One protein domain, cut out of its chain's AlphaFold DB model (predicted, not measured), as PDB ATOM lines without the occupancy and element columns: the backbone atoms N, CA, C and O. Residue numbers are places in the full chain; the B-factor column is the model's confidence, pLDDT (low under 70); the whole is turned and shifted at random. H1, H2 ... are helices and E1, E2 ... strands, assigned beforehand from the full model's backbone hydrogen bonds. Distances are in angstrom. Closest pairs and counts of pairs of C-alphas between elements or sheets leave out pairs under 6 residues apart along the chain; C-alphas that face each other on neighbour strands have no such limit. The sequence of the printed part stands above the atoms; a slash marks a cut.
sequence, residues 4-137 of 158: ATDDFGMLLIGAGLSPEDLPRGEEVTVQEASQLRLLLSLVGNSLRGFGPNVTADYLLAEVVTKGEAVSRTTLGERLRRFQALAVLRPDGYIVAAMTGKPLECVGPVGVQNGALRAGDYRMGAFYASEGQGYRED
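This is residues 4 to 137 of the 158 residues of an uncharacterized protein of Corallococcus sp. CA054B (UniProt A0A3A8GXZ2). Two halves lie end to end along the longest axis: a group of four helices gathered round H3, and a half built of strands, in which five strands form a strongly twisted sheet curled like part of a barrel. The first residues of H3 reach this sheet, and the small hairpin of E4 and E5 lies at the far end of the strand half. The printed part has 134 residues, with four named helices followed by seven named strands, E1 to E7; the larger sheet runs E3, E2, E1, E6, E7, antiparallel throughout. The class is mixed, helices and strands. The whole is compact, with a radius of gyration of the C-alphas of 14.7 A and spans of 41 by 29 by 25 A.

H1 is residues 7 to 14, beginning at C-alpha 7 (97.796, 152.571, 112.517). H2 is residues 30 to 42, 18.9 A long; H3 is residues 50 to 66, 24.5 A, from C-alpha 50 at (91.523, 147.151, 97.904); H4 is residues 72 to 82, 15.9 A. The strands are E1, residues 85 to 88; E2, 93 to 96; E3, 102 to 105; E4, 110 to 112; E5, 115 to 118; E6, 126 to 130, 12.6 A long; and E7, 133 to 136, ending at C-alpha 136 (107.749, 143.110, 92.981).

H3 is the hub and touches the three other helices. H1 touches residues 52 to 56 of H3 at a steep tilt of 51 degrees, opposite ways, with the closest C-alphas those of Gly 14 and Pro 52, 5.6 A. H2 and H3 form a helical hairpin at a shallow tilt of 27 degrees, with the closest C-alphas those of Val 30 and Val 64, 5.2 A. H4 touches residues 55 to 59 of H3 at a steep tilt of 56 degrees, opposite ways, with the closest C-alphas those of Thr 55 and Phe 82, 7.4 A. Every O i to N i+4 pair is within hydrogen-bond range in H1, H2 and H3; in H4, 4 of 7 are. H3 only grazes the sheet, with residues 50 to 55; the C-alphas of Gly 51 and Val 87 are 6.2 A apart. E1, E2 and E3 form a meander, each strand the antiparallel neighbour of the one before: N 87 and O 95 are 2.9 A apart, N 94 and O 104 2.8 A. On the other side of E1 is E6, with N 86 and O 127 at 2.8 A, and E6 forms a hairpin with the edge strand E7, with N 128 and O 135 at 2.9 A. In the hairpin of E4 and E5, N 110 and O 117 are 2.9 A apart.

The C-alphas farthest apart, those of Gly 25 and Gln 132, are 42.5 A apart. The printed part has no cut. The link from H1 to H2, residues 15 to 29, is long; its residues 27 to 28 pair antiparallel with residues 70 to 71. Mean pLDDT of the printed part is 92.9; residues 4, 44 and 45 are under 70.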
ATOM      1  N   ALA A   4      91.495 151.397 119.151       60.00
ATOM      2  CA  ALA A   4      90.857 151.317 117.831       60.00
ATOM      3  C   ALA A   4      91.393 152.306 116.768       60.00
ATOM      4  O   ALA A   4      91.094 152.135 115.592       60.00
ATOM      5  N   THR A   5      92.163 153.323 117.164       74.12
ATOM      6  CA  THR A   5      92.654 154.410 116.288       74.12
ATOM      7  C   THR A   5      94.161 154.364 116.029       74.12
ATOM      8  O   THR A   5      94.720 155.323 115.502       74.12
ATOM      9  N   ASP A   6      94.835 153.279 116.413       89.56
ATOM     10  CA  ASP A   6      96.222 153.041 116.009       89.56
ATOM     11  C   ASP A   6      96.333 152.749 114.499       89.56
ATOM     12  O   ASP A   6      95.336 152.496 113.819       89.56
ATOM     13  N   ASP A   7      97.554 152.776 113.955       92.50
ATOM     14  CA  ASP A   7      97.796 152.571 112.517       92.50
ATOM     15  C   ASP A   7      97.197 151.249 112.004       92.50
ATOM     16  O   ASP A   7      96.718 151.171 110.870       92.50
ATOM     17  N   PHE A   8      97.179 150.215 112.851       95.31
ATOM     18  CA  PHE A   8      96.571 148.927 112.537       95.31
ATOM     19  C   PHE A   8      95.042 148.999 112.456       95.31
ATOM     20  O   PHE A   8      94.465 148.546 111.468       95.31
ATOM     21  N   GLY A   9      94.377 149.617 113.432       94.81
ATOM     22  CA  GLY A   9      92.935 149.855 113.397       94.81
ATOM     23  C   GLY A   9      92.525 150.726 112.210       94.81
ATOM     24  O   GLY A   9      91.567 150.406 111.509       94.81
ATOM     25  N   MET A  10      93.301 151.771 111.910       94.12
ATOM     26  CA  MET A  10      93.066 152.635 110.751       94.12
ATOM     27  C   MET A  10      93.225 151.891 109.422       94.12
ATOM     28  O   MET A  10      92.455 152.142 108.492       94.12
ATOM     29  N   LEU A  11      94.167 150.944 109.326       96.00
ATOM     30  CA  LEU A  11      94.277 150.074 108.158       96.00
ATOM     31  C   LEU A  11      93.031 149.193 107.999       96.00
ATOM     32  O   LEU A  11      92.507 149.091 106.892       96.00
ATOM     33  N   LEU A  12      92.551 148.576 109.082       95.75
ATOM     34  CA  LEU A  12      91.358 147.724 109.060       95.75
ATOM     35  C   LEU A  12      90.102 148.503 108.637       95.75
ATOM     36  O   LEU A  12      89.333 148.018 107.807       95.75
ATOM     37  N   ILE A  13      89.942 149.740 109.117       94.81
ATOM     38  CA  ILE A  13      88.877 150.645 108.655       94.81
ATOM     39  C   ILE A  13      89.055 150.970 107.168       94.81
ATOM     40  O   ILE A  13      88.109 150.887 106.386       94.81
ATOM     41  N   GLY A  14      90.279 151.296 106.741       94.56
ATOM     42  CA  GLY A  14      90.597 151.539 105.331       94.56
ATOM     43  C   GLY A  14      90.324 150.330 104.433       94.56
ATOM     44  O   GLY A  14      89.980 150.497 103.264       94.56
ATOM     45  N   ALA A  15      90.431 149.119 104.981       94.75
ATOM     46  CA  ALA A  15      90.114 147.857 104.323       94.75
ATOM     47  C   ALA A  15      88.606 147.562 104.237       94.75
ATOM     48  O   ALA A  15      88.222 146.595 103.575       94.75
ATOM     49  N   GLY A  16      87.775 148.403 104.862       93.50
ATOM     50  CA  GLY A  16      86.317 148.343 104.827       93.50
ATOM     51  C   GLY A  16      85.663 147.744 106.071       93.50
ATOM     52  O   GLY A  16      84.447 147.582 106.058       93.50
ATOM     53  N   LEU A  17      86.422 147.413 107.123       93.62
ATOM     54  CA  LEU A  17      85.826 146.971 108.387       93.62
ATOM     55  C   LEU A  17      85.213 148.151 109.142       93.62
ATOM     56  O   LEU A  17      85.737 149.269 109.108       93.62
ATOM     57  N   SER A  18      84.128 147.895 109.864       92.00
ATOM     58  CA  SER A  18      83.535 148.901 110.734       92.00
ATOM     59  C   SER A  18      84.267 148.951 112.085       92.00
ATOM     60  O   SER A  18      84.907 147.975 112.486       92.00
ATOM     61  N   PRO A  19      84.185 150.061 112.843       90.38
ATOM     62  CA  PRO A  19      84.817 150.171 114.160       90.38
ATOM     63  C   PRO A  19      84.411 149.070 115.154       90.38
ATOM     64  O   PRO A  19      85.197 148.720 116.036       90.38
ATOM     65  N   GLU A  20      83.200 148.523 115.030       90.62
ATOM     66  CA  GLU A  20      82.703 147.408 115.841       90.62
ATOM     67  C   GLU A  20      83.397 146.068 115.570       90.62
ATOM     68  O   GLU A  20      83.453 145.245 116.485       90.62
ATOM     69  N   ASP A  21      83.958 145.879 114.371       91.19
ATOM     70  CA  ASP A  21      84.674 144.664 113.963       91.19
ATOM     71  C   ASP A  21      86.137 144.665 114.432       91.19
ATOM     72  O   ASP A  21      86.835 143.656 114.328       91.19
ATOM     73  N   LEU A  22      86.638 145.809 114.911       91.94
ATOM     74  CA  LEU A  22      88.038 145.952 115.291       91.94
ATOM     75  C   LEU A  22      88.355 145.181 116.579       91.94
ATOM     76  O   LEU A  22      87.576 145.231 117.541       91.94
ATOM     77  N   PRO A  23      89.557 144.579 116.668       90.50
ATOM     78  CA  PRO A  23      90.067 144.037 117.919       90.50
ATOM     79  C   PRO A  23      89.990 145.061 119.041       90.50
ATOM     80  O   PRO A  23      90.304 146.238 118.843       90.50
ATOM     81  N   ARG A  24      89.594 144.624 120.237       85.56
ATOM     82  CA  ARG A  24      89.534 145.495 121.427       85.56
ATOM     83  C   ARG A  24      90.701 145.285 122.384       85.56
ATOM     84  O   ARG A  24      90.993 146.189 123.166       85.56
ATOM     85  N   GLY A  25      91.340 144.118 122.326       88.25
ATOM     86  CA  GLY A  25      92.517 143.787 123.127       88.25
ATOM     87  C   GLY A  25      93.775 144.524 122.666       88.25
ATOM     88  O   GLY A  25      93.792 145.171 121.617       88.25
ATOM     89  N   GLU A  26      94.836 144.414 123.463       91.38
ATOM     90  CA  GLU A  26      96.176 144.916 123.119       91.38
ATOM     91  C   GLU A  26      96.931 143.971 122.174       91.38
ATOM     92  O   GLU A  26      97.905 144.376 121.541       91.38
ATOM     93  N   GLU A  27      96.454 142.735 122.034       95.56
ATOM     94  CA  GLU A  27      96.995 141.713 121.147       95.56
ATOM     95  C   GLU A  27      95.906 141.176 120.227       95.56
ATOM     96  O   GLU A  27      94.731 141.149 120.592       95.56
ATOM     97  N   VAL A  28      96.319 140.731 119.043       96.75
ATOM     98  CA  VAL A  28      95.477 139.995 118.103       96.75
ATOM     99  C   VAL A  28      95.818 138.519 118.227       96.75
ATOM    100  O   VAL A  28      96.951 138.105 117.965       96.75
ATOM    101  N   THR A  29      94.836 137.718 118.637       97.25
ATOM    102  CA  THR A  29      95.003 136.261 118.745       97.25
ATOM    103  C   THR A  29      94.962 135.592 117.369       97.25
ATOM    104  O   THR A  29      94.423 136.143 116.411       97.25
ATOM    105  N   VAL A  30      95.465 134.358 117.256       97.00
ATOM    106  CA  VAL A  30      95.389 133.567 116.009       97.00
ATOM    107  C   VAL A  30      93.940 133.365 115.544       97.00
ATOM    108  O   VAL A  30      93.642 133.447 114.348       97.00
ATOM    109  N   GLN A  31      93.022 133.124 116.486       96.44
ATOM    110  CA  GLN A  31      91.603 132.943 116.187       96.44
ATOM    111  C   GLN A  31      90.970 134.244 115.687       96.44
ATOM    112  O   GLN A  31      90.281 134.236 114.668       96.44
ATOM    113  N   GLU A  32      91.241 135.359 116.361       96.62
ATOM    114  CA  GLU A  32      90.766 136.682 115.952       96.62
ATOM    115  C   GLU A  32      91.339 137.078 114.585       96.62
ATOM    116  O   GLU A  32      90.600 137.528 113.713       96.62
ATOM    117  N   ALA A  33      92.623 136.804 114.329       96.62
ATOM    118  CA  ALA A  33      93.234 137.046 113.027       96.62
ATOM    119  C   ALA A  33      92.565 136.238 111.906       96.62
ATOM    120  O   ALA A  33      92.319 136.760 110.818       96.62
ATOM    121  N   SER A  34      92.216 134.979 112.179       95.25
ATOM    122  CA  SER A  34      91.482 134.129 111.236       95.25
ATOM    123  C   SER A  34      90.075 134.669 110.956       95.25
ATOM    124  O   SER A  34      89.642 134.697 109.804       95.25
ATOM    125  N   GLN A  35      89.376 135.146 111.990       95.25
ATOM    126  CA  GLN A  35      88.048 135.752 111.861       95.25
ATOM    127  C   GLN A  35      88.092 137.056 111.059       95.25
ATOM    128  O   GLN A  35      87.292 137.239 110.143       95.25
ATOM    129  N   LEU A  36      89.063 137.928 111.328       95.62
ATOM    130  CA  LEU A  36      89.250 139.166 110.573       95.62
ATOM    131  C   LEU A  36      89.557 138.897 109.096       95.62
ATOM    132  O   LEU A  36      88.981 139.552 108.232       95.62
ATOM    133  N   ARG A  37      90.400 137.904 108.774       93.56
ATOM    134  CA  ARG A  37      90.664 137.498 107.374       93.56
ATOM    135  C   ARG A  37      89.391 137.070 106.646       93.56
ATOM    136  O   ARG A  37      89.208 137.405 105.470       93.56
ATOM    137  N   LEU A  38      88.505 136.357 107.345       92.38
ATOM    138  CA  LEU A  38      87.195 135.983 106.819       92.38
ATOM    139  C   LEU A  38      86.327 137.226 106.588       92.38
ATOM    140  O   LEU A  38      85.823 137.398 105.480       92.38
ATOM    141  N   LEU A  39      86.210 138.130 107.562       93.44
ATOM    142  CA  LEU A  39      85.441 139.374 107.411       93.44
ATOM    143  C   LEU A  39      85.945 140.225 106.241       93.44
ATOM    144  O   LEU A  39      85.163 140.622 105.377       93.44
ATOM    145  N   LEU A  40      87.263 140.399 106.130       92.12
ATOM    146  CA  LEU A  40      87.904 141.089 105.011       92.12
ATOM    147  C   LEU A  40      87.576 140.453 103.656       92.12
ATOM    148  O   LEU A  40      87.780 141.096 102.628       92.12
ATOM    149  N   SER A  41      87.187 139.172 103.606       88.38
ATOM    150  CA  SER A  41      86.838 138.483 102.347       88.38
ATOM    151  C   SER A  41      85.381 138.690 101.961       88.38
ATOM    152  O   SER A  41      85.051 138.642 100.780       88.38
ATOM    153  N   LEU A  42      84.535 138.966 102.953       87.31
ATOM    154  CA  LEU A  42      83.098 139.146 102.796       87.31
ATOM    155  C   LEU A  42      82.721 140.597 102.510       87.31
ATOM    156  O   LEU A  42      81.787 140.835 101.752       87.31
ATOM    157  N   VAL A  43      83.453 141.559 103.084       82.25
ATOM    158  CA  VAL A  43      83.153 142.994 102.941       82.25
ATOM    159  C   VAL A  43      83.184 143.464 101.481       82.25
ATOM    160  O   VAL A  43      82.508 144.434 101.147       82.25
ATOM    161  N   GLY A  44      83.869 142.743 100.586       65.88
ATOM    162  CA  GLY A  44      83.953 143.097  99.173       65.88
ATOM    163  C   GLY A  44      84.796 144.359  98.980       65.88
ATOM    164  O   GLY A  44      84.542 145.424  99.541       65.88
ATOM    165  N   ASN A  45      85.856 144.264  98.186       69.69
ATOM    166  CA  ASN A  45      86.811 145.362  98.123       69.69
ATOM    167  C   ASN A  45      86.266 146.486  97.242       69.69
ATOM    168  O   ASN A  45      86.275 146.386  96.015       69.69
ATOM    169  N   SER A  46      85.854 147.598  97.859       83.75
ATOM    170  CA  SER A  46      85.744 148.857  97.119       83.75
ATOM    171  C   SER A  46      87.090 149.168  96.454       83.75
ATOM    172  O   SER A  46      88.152 148.809  96.972       83.75
ATOM    173  N   LEU A  47      87.079 149.879  95.322       86.50
ATOM    174  CA  LEU A  47      88.326 150.209  94.624       86.50
ATOM    175  C   LEU A  47      89.324 150.953  95.532       86.50
ATOM    176  O   LEU A  47      90.534 150.752  95.430       86.50
ATOM    177  N   ARG A  48      88.827 151.786  96.453       86.38
ATOM    178  CA  ARG A  48      89.653 152.498  97.437       86.38
ATOM    179  C   ARG A  48      90.109 151.596  98.590       86.38
ATOM    180  O   ARG A  48      91.208 151.788  99.090       86.38
ATOM    181  N   GLY A  49      89.305 150.616  98.996       92.50
ATOM    182  CA  GLY A  49      89.645 149.700 100.088       92.50
ATOM    183  C   GLY A  49      90.574 148.554  99.686       92.50
ATOM    184  O   GLY A  49      91.143 147.904 100.555       92.50
ATOM    185  N   PHE A  50      90.772 148.313  98.385       93.25
ATOM    186  CA  PHE A  50      91.523 147.151  97.904       93.25
ATOM    187  C   PHE A  50      92.966 147.083  98.428       93.25
ATOM    188  O   PHE A  50      93.371 146.048  98.949       93.25
ATOM    189  N   GLY A  51      93.730 148.178  98.329       95.31
ATOM    190  CA  GLY A  51      95.102 148.237  98.853       95.31
ATOM    191  C   GLY A  51      95.169 147.917 100.351       95.31
ATOM    192  O   GLY A  51      95.847 146.958 100.738       95.31
ATOM    193  N   PRO A  52      94.425 148.666 101.189       96.38
ATOM    194  CA  PRO A  52      94.359 148.414 102.622       96.38
ATOM    195  C   PRO A  52      93.946 146.982 102.964       96.38
ATOM    196  O   PRO A  52      94.525 146.369 103.852       96.38
ATOM    197  N   ASN A  53      92.990 146.421 102.220       95.00
ATOM    198  CA  ASN A  53      92.487 145.068 102.424       95.00
ATOM    199  C   ASN A  53      93.539 143.988 102.131       95.00
ATOM    200  O   ASN A  53      93.694 143.073 102.938       95.00
ATOM    201  N   VAL A  54      94.307 144.116 101.044       94.31
ATOM    202  CA  VAL A  54      95.436 143.210 100.752       94.31
ATOM    203  C   VAL A  54      96.496 143.289 101.852       94.31
ATOM    204  O   VAL A  54      96.974 142.262 102.330       94.31
ATOM    205  N   THR A  55      96.818 144.503 102.300       96.19
ATOM    206  CA  THR A  55      97.813 144.738 103.358       96.19
ATOM    207  C   THR A  55      97.368 144.164 104.704       96.19
ATOM    208  O   THR A  55      98.146 143.503 105.393       96.19
ATOM    209  N   ALA A  56      96.103 144.381 105.071       95.81
ATOM    210  CA  ALA A  56      95.528 143.887 106.315       95.81
ATOM    211  C   ALA A  56      95.475 142.361 106.323       95.81
ATOM    212  O   ALA A  56      95.918 141.734 107.284       95.81
ATOM    213  N   ASP A  57      94.990 141.760 105.233       94.69
ATOM    214  CA  ASP A  57      94.940 140.310 105.113       94.69
ATOM    215  C   ASP A  57      96.334 139.696 105.243       94.69
ATOM    216  O   ASP A  57      96.487 138.743 106.004       94.69
ATOM    217  N   TYR A  58      97.346 140.276 104.587       95.06
ATOM    218  CA  TYR A  58      98.729 139.809 104.672       95.06
ATOM    219  C   TYR A  58      99.251 139.802 106.116       95.06
ATOM    220  O   TYR A  58      99.760 138.786 106.587       95.06
ATOM    221  N   LEU A  59      99.093 140.909 106.850       95.31
ATOM    222  CA  LEU A  59      99.542 140.987 108.244       95.31
ATOM    223  C   LEU A  59      98.853 139.954 109.133       95.31
ATOM    224  O   LEU A  59      99.501 139.312 109.958       95.31
ATOM    225  N   LEU A  60      97.548 139.771 108.952       95.75
ATOM    226  CA  LEU A  60      96.785 138.765 109.683       95.75
ATOM    227  C   LEU A  60      97.202 137.344 109.278       95.75
ATOM    228  O   LEU A  60      97.216 136.444 110.113       95.75
ATOM    229  N   ALA A  61      97.589 137.134 108.016       94.19
ATOM    230  CA  ALA A  61      98.151 135.871 107.546       94.19
ATOM    231  C   ALA A  61      99.457 135.537 108.273       94.19
ATOM    232  O   ALA A  61      99.667 134.383 108.637       94.19
ATOM    233  N   GLU A  62     100.329 136.530 108.504       93.94
ATOM    234  CA  GLU A  62     101.568 136.329 109.262       93.94
ATOM    235  C   GLU A  62     101.276 135.881 110.700       93.94
ATOM    236  O   GLU A  62     101.972 135.004 111.205       93.94
ATOM    237  N   VAL A  63     100.251 136.447 111.350       95.94
ATOM    238  CA  VAL A  63      99.814 136.027 112.698       95.94
ATOM    239  C   VAL A  63      99.362 134.566 112.679       95.94
ATOM    240  O   VAL A  63      99.845 133.756 113.467       95.94
ATOM    241  N   VAL A  64      98.491 134.203 111.731       95.19
ATOM    242  CA  VAL A  64      97.983 132.828 111.599       95.19
ATOM    243  C   VAL A  64      99.104 131.836 111.290       95.19
ATOM    244  O   VAL A  64      99.162 130.771 111.896       95.19
ATOM    245  N   THR A  65     100.019 132.193 110.390       92.38
ATOM    246  CA  THR A  65     101.126 131.322 109.962       92.38
ATOM    247  C   THR A  65     102.136 131.093 111.083       92.38
ATOM    248  O   THR A  65     102.653 129.990 111.223       92.38
ATOM    249  N   LYS A  66     102.423 132.122 111.891       93.06
ATOM    250  CA  LYS A  66     103.340 132.007 113.035       93.06
ATOM    251  C   LYS A  66     102.707 131.309 114.238       93.06
ATOM    252  O   LYS A  66     103.435 130.792 115.076       93.06
ATOM    253  N   GLY A  67     101.375 131.271 114.315       94.38
ATOM    254  CA  GLY A  67     100.649 130.553 115.362       94.38
ATOM    255  C   GLY A  67     100.742 131.196 116.750       94.38
ATOM    256  O   GLY A  67     100.452 130.533 117.742       94.38
ATOM    257  N   GLU A  68     101.118 132.472 116.833       95.31
ATOM    258  CA  GLU A  68     101.284 133.216 118.086       95.31
ATOM    259  C   GLU A  68     100.416 134.479 118.106       95.31
ATOM    260  O   GLU A  68     100.150 135.079 117.061       95.31
ATOM    261  N   ALA A  69      99.968 134.887 119.297       96.75
ATOM    262  CA  ALA A  69      99.331 136.188 119.475       96.75
ATOM    263  C   ALA A  69     100.364 137.304 119.264       96.75
ATOM    264  O   ALA A  69     101.530 137.163 119.632       96.75
ATOM    265  N   VAL A  70      99.944 138.411 118.652       97.81
ATOM    266  CA  VAL A  70     100.841 139.530 118.337       97.81
ATOM    267  C   VAL A  70     100.248 140.827 118.859       97.81
ATOM    268  O   VAL A  70      99.091 141.140 118.577       97.81
ATOM    269  N   SER A  71     101.054 141.609 119.576       96.06
ATOM    270  CA  SER A  71     100.628 142.921 120.059       96.06
ATOM    271  C   SER A  71     100.274 143.866 118.908       96.06
ATOM    272  O   SER A  71     100.910 143.872 117.847       96.06
ATOM    273  N   ARG A  72      99.281 144.724 119.130       93.94
ATOM    274  CA  ARG A  72      98.886 145.763 118.177       93.94
ATOM    275  C   ARG A  72     100.017 146.738 117.880       93.94
ATOM    276  O   ARG A  72     100.192 147.126 116.729       93.94
ATOM    277  N   THR A  73     100.837 147.060 118.880       93.88
ATOM    278  CA  THR A  73     102.047 147.872 118.700       93.88
ATOM    279  C   THR A  73     103.000 147.219 117.701       93.88
ATOM    280  O   THR A  73     103.428 147.863 116.746       93.88
ATOM    281  N   THR A  74     103.264 145.917 117.845       96.25
ATOM    282  CA  THR A  74     104.105 145.159 116.905       96.25
ATOM    283  C   THR A  74     103.488 145.098 115.505       96.25
ATOM    284  O   THR A  74     104.211 145.183 114.512       96.25
ATOM    285  N   LEU A  75     102.162 144.973 115.386       96.19
ATOM    286  CA  LEU A  75     101.485 145.059 114.086       96.19
ATOM    287  C   LEU A  75     101.658 146.449 113.455       96.19
ATOM    288  O   LEU A  75     101.973 146.538 112.269       96.19
ATOM    289  N   GLY A  76     101.559 147.516 114.250       94.75
ATOM    290  CA  GLY A  76     101.863 148.889 113.840       94.75
ATOM    291  C   GLY A  76     103.300 149.073 113.343       94.75
ATOM    292  O   GLY A  76     103.543 149.708 112.319       94.75
ATOM    293  N   GLU A  77     104.280 148.460 114.001       95.31
ATOM    294  CA  GLU A  77     105.672 148.478 113.536       95.31
ATOM    295  C   GLU A  77     105.846 147.711 112.220       95.31
ATOM    296  O   GLU A  77     106.492 148.202 111.290       95.31
ATOM    297  N   ARG A  78     105.215 146.537 112.098       95.56
ATOM    298  CA  ARG A  78     105.231 145.720 110.875       95.56
ATOM    299  C   ARG A  78     104.605 146.438 109.681       95.56
ATOM    300  O   ARG A  78     105.046 146.181 108.556       95.56
ATOM    301  N   LEU A  79     103.641 147.336 109.911       95.19
ATOM    302  CA  LEU A  79     103.013 148.155 108.867       95.19
ATOM    303  C   LEU A  79     103.991 149.071 108.142       95.19
ATOM    304  O   LEU A  79     103.782 149.382 106.971       95.19
ATOM    305  N   ARG A  80     105.081 149.479 108.801       94.12
ATOM    306  CA  ARG A  80     106.078 150.381 108.206       94.12
ATOM    307  C   ARG A  80     106.654 149.834 106.899       94.12
ATOM    308  O   ARG A  80     106.919 150.620 105.996       94.12
ATOM    309  N   ARG A  81     106.747 148.503 106.762       95.06
ATOM    310  CA  ARG A  81     107.203 147.816 105.539       95.06
ATOM    311  C   ARG A  81     106.327 148.110 104.314       95.06
ATOM    312  O   ARG A  81     106.826 148.067 103.203       95.06
ATOM    313  N   PHE A  82     105.049 148.441 104.509       96.69
ATOM    314  CA  PHE A  82     104.076 148.625 103.426       96.69
ATOM    315  C   PHE A  82     103.841 150.090 103.043       96.69
ATOM    316  O   PHE A  82     103.168 150.356 102.050       96.69
ATOM    317  N   GLN A  83     104.383 151.052 103.800       93.81
ATOM    318  CA  GLN A  83     104.080 152.479 103.609       93.81
ATOM    319  C   GLN A  83     104.444 152.998 102.214       93.81
ATOM    320  O   GLN A  83     103.721 153.828 101.668       93.81
ATOM    321  N   ALA A  84     105.536 152.491 101.640       94.56
ATOM    322  CA  ALA A  84     106.013 152.861 100.310       94.56
ATOM    323  C   ALA A  84     105.654 151.831  99.224       94.56
ATOM    324  O   ALA A  84     106.134 151.946  98.098       94.56
ATOM    325  N   LEU A  85     104.838 150.823  99.553       97.81
ATOM    326  CA  LEU A  85     104.489 149.751  98.627       97.81
ATOM    327  C   LEU A  85     103.156 150.013  97.930       97.81
ATOM    328  O   LEU A  85     102.282 150.743  98.408       97.81
ATOM    329  N   ALA A  86     103.000 149.363  96.788       97.75
ATOM    330  CA  ALA A  86     101.806 149.374  95.971       97.75
ATOM    331  C   ALA A  86     101.325 147.948  95.679       97.75
ATOM    332  O   ALA A  86     102.073 146.985  95.840       97.75
ATOM    333  N   VAL A  87     100.073 147.807  95.254       96.75
ATOM    334  CA  VAL A  87      99.472 146.526  94.852       96.75
ATOM    335  C   VAL A  87      98.689 146.690  93.550       96.75
ATOM    336  O   VAL A  87      98.171 147.773  93.270       96.75
ATOM    337  N   LEU A  88      98.571 145.610  92.773       96.12
ATOM    338  CA  LEU A  88      97.692 145.565  91.601       96.12
ATOM    339  C   LEU A  88      96.235 145.385  92.031       96.12
ATOM    340  O   LEU A  88      95.901 144.418  92.717       96.12
ATOM    341  N   ARG A  89      95.371 146.296  91.585       94.31
ATOM    342  CA  ARG A  89      93.923 146.278  91.796       94.31
ATOM    343  C   ARG A  89      93.196 145.615  90.606       94.31
ATOM    344  O   ARG A  89      93.695 145.708  89.485       94.31
ATOM    345  N   PRO A  90      92.014 144.981  90.798       92.25
ATOM    346  CA  PRO A  90      91.332 144.219  89.742       92.25
ATOM    347  C   PRO A  90      90.933 145.022  88.498       92.25
ATOM    348  O   PRO A  90      90.694 144.438  87.448       92.25
ATOM    349  N   ASP A  91      90.851 146.347  88.604       93.81
ATOM    350  CA  ASP A  91      90.542 147.260  87.501       93.81
ATOM    351  C   ASP A  91      91.777 147.660  86.673       93.81
ATOM    352  O   ASP A  91      91.655 148.483  85.768       93.81
ATOM    353  N   GLY A  92      92.956 147.100  86.964       95.81
ATOM    354  CA  GLY A  92      94.175 147.358  86.195       95.81
ATOM    355  C   GLY A  92      95.032 148.513  86.700       95.81
ATOM    356  O   GLY A  92      95.947 148.951  86.005       95.81
ATOM    357  N   TYR A  93      94.751 149.019  87.902       97.19
ATOM    358  CA  TYR A  93      95.544 150.079  88.518       97.19
ATOM    359  C   TYR A  93      96.538 149.531  89.540       97.19
ATOM    360  O   TYR A  93      96.188 148.716  90.393       97.19
ATOM    361  N   ILE A  94      97.755 150.064  89.522       97.62
ATOM    362  CA  ILE A  94      98.656 150.033  90.670       97.62
ATOM    363  C   ILE A  94      98.183 151.094  91.662       97.62
ATOM    364  O   ILE A  94      97.985 152.264  91.311       97.62
ATOM    365  N   VAL A  95      97.970 150.680  92.909       97.44
ATOM    366  CA  VAL A  95      97.457 151.540  93.982       97.44
ATOM    367  C   VAL A  95      98.345 151.467  95.213       97.44
ATOM    368  O   VAL A  95      98.901 150.414  95.514       97.44
ATOM    369  N   ALA A  96      98.447 152.561  95.966       97.50
ATOM    370  CA  ALA A  96      99.192 152.579  97.222       97.50
ATOM    371  C   ALA A  96      98.606 151.566  98.223       97.50
ATOM    372  O   ALA A  96      97.406 151.603  98.511       97.50
ATOM    373  N   ALA A  97      99.450 150.704  98.794       97.25
ATOM    374  CA  ALA A  97      99.034 149.608  99.668       97.25
ATOM    375  C   ALA A  97      98.285 150.107 100.915       97.25
ATOM    376  O   ALA A  97      97.256 149.560 101.285       97.25
ATOM    377  N   MET A  98      98.724 151.216 101.511       96.31
ATOM    378  CA  MET A  98      98.126 151.738 102.746       96.31
ATOM    379  C   MET A  98      96.823 152.525 102.556       96.31
ATOM    380  O   MET A  98      96.099 152.738 103.521       96.31
ATOM    381  N   THR A  99      96.528 153.015 101.346       94.88
ATOM    382  CA  THR A  99      95.424 153.983 101.137       94.88
ATOM    383  C   THR A  99      94.508 153.662  99.961       94.88
ATOM    384  O   THR A  99      93.455 154.285  99.815       94.88
ATOM    385  N   GLY A 100      94.930 152.758  99.073       95.19
ATOM    386  CA  GLY A 100      94.251 152.433  97.820       95.19
ATOM    387  C   GLY A 100      94.177 153.594  96.829       95.19
ATOM    388  O   GLY A 100      93.411 153.538  95.863       95.19
ATOM    389  N   LYS A 101      94.960 154.662  97.049       96.19
ATOM    390  CA  LYS A 101      95.091 155.770  96.103       96.19
ATOM    391  C   LYS A 101      95.662 155.234  94.778       96.19
ATOM    392  O   LYS A 101      96.729 154.621  94.820       96.19
ATOM    393  N   PRO A 102      95.007 155.476  93.626       96.38
ATOM    394  CA  PRO A 102      95.562 155.127  92.321       96.38
ATOM    395  C   PRO A 102      96.885 155.843  92.069       96.38
ATOM    396  O   PRO A 102      96.992 157.044  92.328       96.38
ATOM    397  N   LEU A 103      97.869 155.098  91.572       96.25
ATOM    398  CA  LEU A 103      99.190 155.605  91.213       96.25
ATOM    399  C   LEU A 103      99.397 155.546  89.699       96.25
ATOM    400  O   LEU A 103      99.782 156.546  89.104       96.25
ATOM    401  N   GLU A 104      99.082 154.406  89.077       96.38
ATOM    402  CA  GLU A 104      99.305 154.179  87.646       96.38
ATOM    403  C   GLU A 104      98.301 153.167  87.076       96.38
ATOM    404  O   GLU A 104      97.885 152.249  87.781       96.38
ATOM    405  N   CYS A 105      97.904 153.327  85.811       96.69
ATOM    406  CA  CYS A 105      97.134 152.324  85.072       96.69
ATOM    407  C   CYS A 105      98.098 151.450  84.266       96.69
ATOM    408  O   CYS A 105      98.814 151.968  83.414       96.69
ATOM    409  N   VAL A 106      98.092 150.140  84.517       96.31
ATOM    410  CA  VAL A 106      99.027 149.174  83.910       96.31
ATOM    411  C   VAL A 106      98.347 148.208  82.933       96.31
ATOM    412  O   VAL A 106      98.995 147.327  82.372       96.31
ATOM    413  N   GLY A 107      97.047 148.395  82.691       96.25
ATOM    414  CA  GLY A 107      96.267 147.635  81.715       96.25
ATOM    415  C   GLY A 107      95.302 146.622  82.339       96.25
ATOM    416  O   GLY A 107      95.236 146.487  83.559       96.25
ATOM    417  N   PRO A 108      94.505 145.927  81.511       95.81
ATOM    418  CA  PRO A 108      93.448 145.045  81.991       95.81
ATOM    419  C   PRO A 108      94.004 143.837  82.750       95.81
ATOM    420  O   PRO A 108      95.012 143.243  82.361       95.81
ATOM    421  N   VAL A 109      93.298 143.444  83.811       94.88
ATOM    422  CA  VAL A 109      93.611 142.242  84.584       94.88
ATOM    423  C   VAL A 109      92.947 141.022  83.949       94.88
ATOM    424  O   VAL A 109      91.750 141.029  83.669       94.88
ATOM    425  N   GLY A 110      93.717 139.954  83.761       93.06
ATOM    426  CA  GLY A 110      93.239 138.664  83.268       93.06
ATOM    427  C   GLY A 110      94.006 137.497  83.882       93.06
ATOM    428  O   GLY A 110      95.053 137.687  84.500       93.06
ATOM    429  N   VAL A 111      93.486 136.279  83.722       91.56
ATOM    430  CA  VAL A 111      94.189 135.064  84.159       91.56
ATOM    431  C   VAL A 111      95.338 134.783  83.195       91.56
ATOM    432  O   VAL A 111      95.121 134.601  82.000       91.56
ATOM    433  N   GLN A 112      96.561 134.757  83.714       89.31
ATOM    434  CA  GLN A 112      97.784 134.500  82.961       89.31
ATOM    435  C   GLN A 112      98.709 133.635  83.820       89.31
ATOM    436  O   GLN A 112      99.027 133.998  84.955       89.31
ATOM    437  N   ASN A 113      99.139 132.485  83.291       83.69
ATOM    438  CA  ASN A 113      99.962 131.507  84.020       83.69
ATOM    439  C   ASN A 113      99.366 131.154  85.395       83.69
ATOM    440  O   ASN A 113     100.043 131.242  86.415       83.69
ATOM    441  N   GLY A 114      98.062 130.864  85.419       83.00
ATOM    442  CA  GLY A 114      97.332 130.473  86.625       83.00
ATOM    443  C   GLY A 114      97.012 131.597  87.611       83.00
ATOM    444  O   GLY A 114      96.254 131.344  88.534       83.00
ATOM    445  N   ALA A 115      97.494 132.828  87.414       85.44
ATOM    446  CA  ALA A 115      97.280 133.939  88.343       85.44
ATOM    447  C   ALA A 115      96.590 135.135  87.677       85.44
ATOM    448  O   ALA A 115      96.712 135.356  86.473       85.44
ATOM    449  N   LEU A 116      95.903 135.959  88.468       90.75
ATOM    450  CA  LEU A 116      95.335 137.215  87.979       90.75
ATOM    451  C   LEU A 116      96.431 138.277  87.834       90.75
ATOM    452  O   LEU A 116      97.098 138.635  88.811       90.75
ATOM    453  N   ARG A 117      96.619 138.770  86.607       93.94
ATOM    454  CA  ARG A 117      97.741 139.631  86.219       93.94
ATOM    455  C   ARG A 117      97.357 140.721  85.227       93.94
ATOM    456  O   ARG A 117      96.445 140.534  84.425       93.94
ATOM    457  N   ALA A 118      98.129 141.803  85.238       95.31
ATOM    458  CA  ALA A 118      98.205 142.818  84.190       95.31
ATOM    459  C   ALA A 118      99.684 142.978  83.799       95.31
ATOM    460  O   ALA A 118     100.474 143.518  84.572       95.31
ATOM    461  N   GLY A 119     100.079 142.438  82.642       92.06
ATOM    462  CA  GLY A 119     101.494 142.309  82.272       92.06
ATOM    463  C   GLY A 119     102.303 141.565  83.344       92.06
ATOM    464  O   GLY A 119     101.923 140.476  83.783       92.06
ATOM    465  N   ASP A 120     103.389 142.185  83.803       91.50
ATOM    466  CA  ASP A 120     104.274 141.631  84.839       91.50
ATOM    467  C   ASP A 120     103.706 141.749  86.265       91.50
ATOM    468  O   ASP A 120     104.203 141.112  87.200       91.50
ATOM    469  N   TYR A 121     102.629 142.516  86.444       94.88
ATOM    470  CA  TYR A 121     101.987 142.725  87.735       94.88
ATOM    471  C   TYR A 121     100.990 141.611  88.043       94.88
ATOM    472  O   TYR A 121     100.179 141.227  87.205       94.88
ATOM    473  N   ARG A 122     101.014 141.113  89.276       93.25
ATOM    474  CA  ARG A 122     100.172 140.045  89.810       93.25
ATOM    475  C   ARG A 122      99.363 140.588  90.974       93.25
ATOM    476  O   ARG A 122      99.883 141.293  91.839       93.25
ATOM    477  N   MET A 123      98.093 140.219  91.027       90.50
ATOM    478  CA  MET A 123      97.263 140.532  92.180       90.50
ATOM    479  C   MET A 123      97.738 139.775  93.427       90.50
ATOM    480  O   MET A 123      98.186 138.635  93.342       90.50
ATOM    481  N   GLY A 124      97.661 140.433  94.585       87.00
ATOM    482  CA  GLY A 124      98.124 139.888  95.867       87.00
ATOM    483  C   GLY A 124      99.628 140.035  96.135       87.00
ATOM    484  O   GLY A 124     100.060 139.753  97.249       87.00
ATOM    485  N   ALA A 125     100.420 140.503  95.164       93.19
ATOM    486  CA  ALA A 125     101.822 140.862  95.370       93.19
ATOM    487  C   ALA A 125     101.983 142.347  95.738       93.19
ATOM    488  O   ALA A 125     101.127 143.177  95.412       93.19
ATOM    489  N   PHE A 126     103.101 142.670  96.392       96.56
ATOM    490  CA  PHE A 126     103.489 144.036  96.730       96.56
ATOM    491  C   PHE A 126     104.612 144.518  95.824       96.56
ATOM    492  O   PHE A 126     105.480 143.743  95.429       96.56
ATOM    493  N   TYR A 127     104.595 145.808  95.520       97.50
ATOM    494  CA  TYR A 127     105.506 146.426  94.574       97.50
ATOM    495  C   TYR A 127     106.138 147.683  95.156       97.50
ATOM    496  O   TYR A 127     105.429 148.542  95.680       97.50
ATOM    497  N   ALA A 128     107.452 147.816  95.022       96.81
ATOM    498  CA  ALA A 128     108.177 149.041  95.325       96.81
ATOM    499  C   ALA A 128     108.360 149.869  94.047       96.81
ATOM    500  O   ALA A 128     108.493 149.315  92.953       96.81
ATOM    501  N   SER A 129     108.368 151.196  94.177       93.56
ATOM    502  CA  SER A 129     108.738 152.070  93.060       93.56
ATOM    503  C   SER A 129     110.218 151.877  92.727       93.56
ATOM    504  O   SER A 129     111.075 151.991  93.603       93.56
ATOM    505  N   GLU A 130     110.513 151.595  91.461       91.06
ATOM    506  CA  GLU A 130     111.876 151.460  90.953       91.06
ATOM    507  C   GLU A 130     111.975 152.111  89.567       91.06
ATOM    508  O   GLU A 130     111.324 151.702  88.604       91.06
ATOM    509  N   GLY A 131     112.797 153.160  89.460       87.12
ATOM    510  CA  GLY A 131     112.965 153.907  88.215       87.12
ATOM    511  C   GLY A 131     111.655 154.532  87.725       87.12
ATOM    512  O   GLY A 131     111.078 155.377  88.402       87.12
ATOM    513  N   GLN A 132     111.216 154.139  86.525       85.19
ATOM    514  CA  GLN A 132     109.979 154.632  85.902       85.19
ATOM    515  C   GLN A 132     108.765 153.723  86.146       85.19
ATOM    516  O   GLN A 132     107.714 153.973  85.569       85.19
ATOM    517  N   GLY A 133     108.893 152.677  86.965       91.19
ATOM    518  CA  GLY A 133     107.809 151.729  87.192       91.19
ATOM    519  C   GLY A 133     107.845 151.104  88.578       91.19
ATOM    520  O   GLY A 133     108.311 151.701  89.554       91.19
ATOM    521  N   TYR A 134     107.322 149.886  88.650       95.94
ATOM    522  CA  TYR A 134     107.140 149.151  89.888       95.94
ATOM    523  C   TYR A 134     107.747 147.757  89.761       95.94
ATOM    524  O   TYR A 134     107.511 147.052  88.781       95.94
ATOM    525  N   ARG A 135     108.499 147.334  90.776       95.75
ATOM    526  CA  ARG A 135     109.065 145.983  90.855       95.75
ATOM    527  C   ARG A 135     108.503 145.250  92.055       95.75
ATOM    528  O   ARG A 135     108.311 145.851  93.107       95.75
ATOM    529  N   GLU A 136     108.220 143.959  91.884       95.31
ATOM    530  CA  GLU A 136     107.749 143.110  92.981       95.31
ATOM    531  C   GLU A 136     108.768 143.147  94.128       95.31
ATOM    532  O   GLU A 136     109.951 142.860  93.924       95.31
ATOM    533  N   ASP A 137     108.313 143.522  95.322       94.88
ATOM    534  CA  ASP A 137     109.152 143.580  96.512       94.88
ATOM    535  C   ASP A 137     109.268 142.178  97.117       94.88
ATOM    536  O   ASP A 137     108.405 141.706  97.860       94.88
TER     537      ASP A 137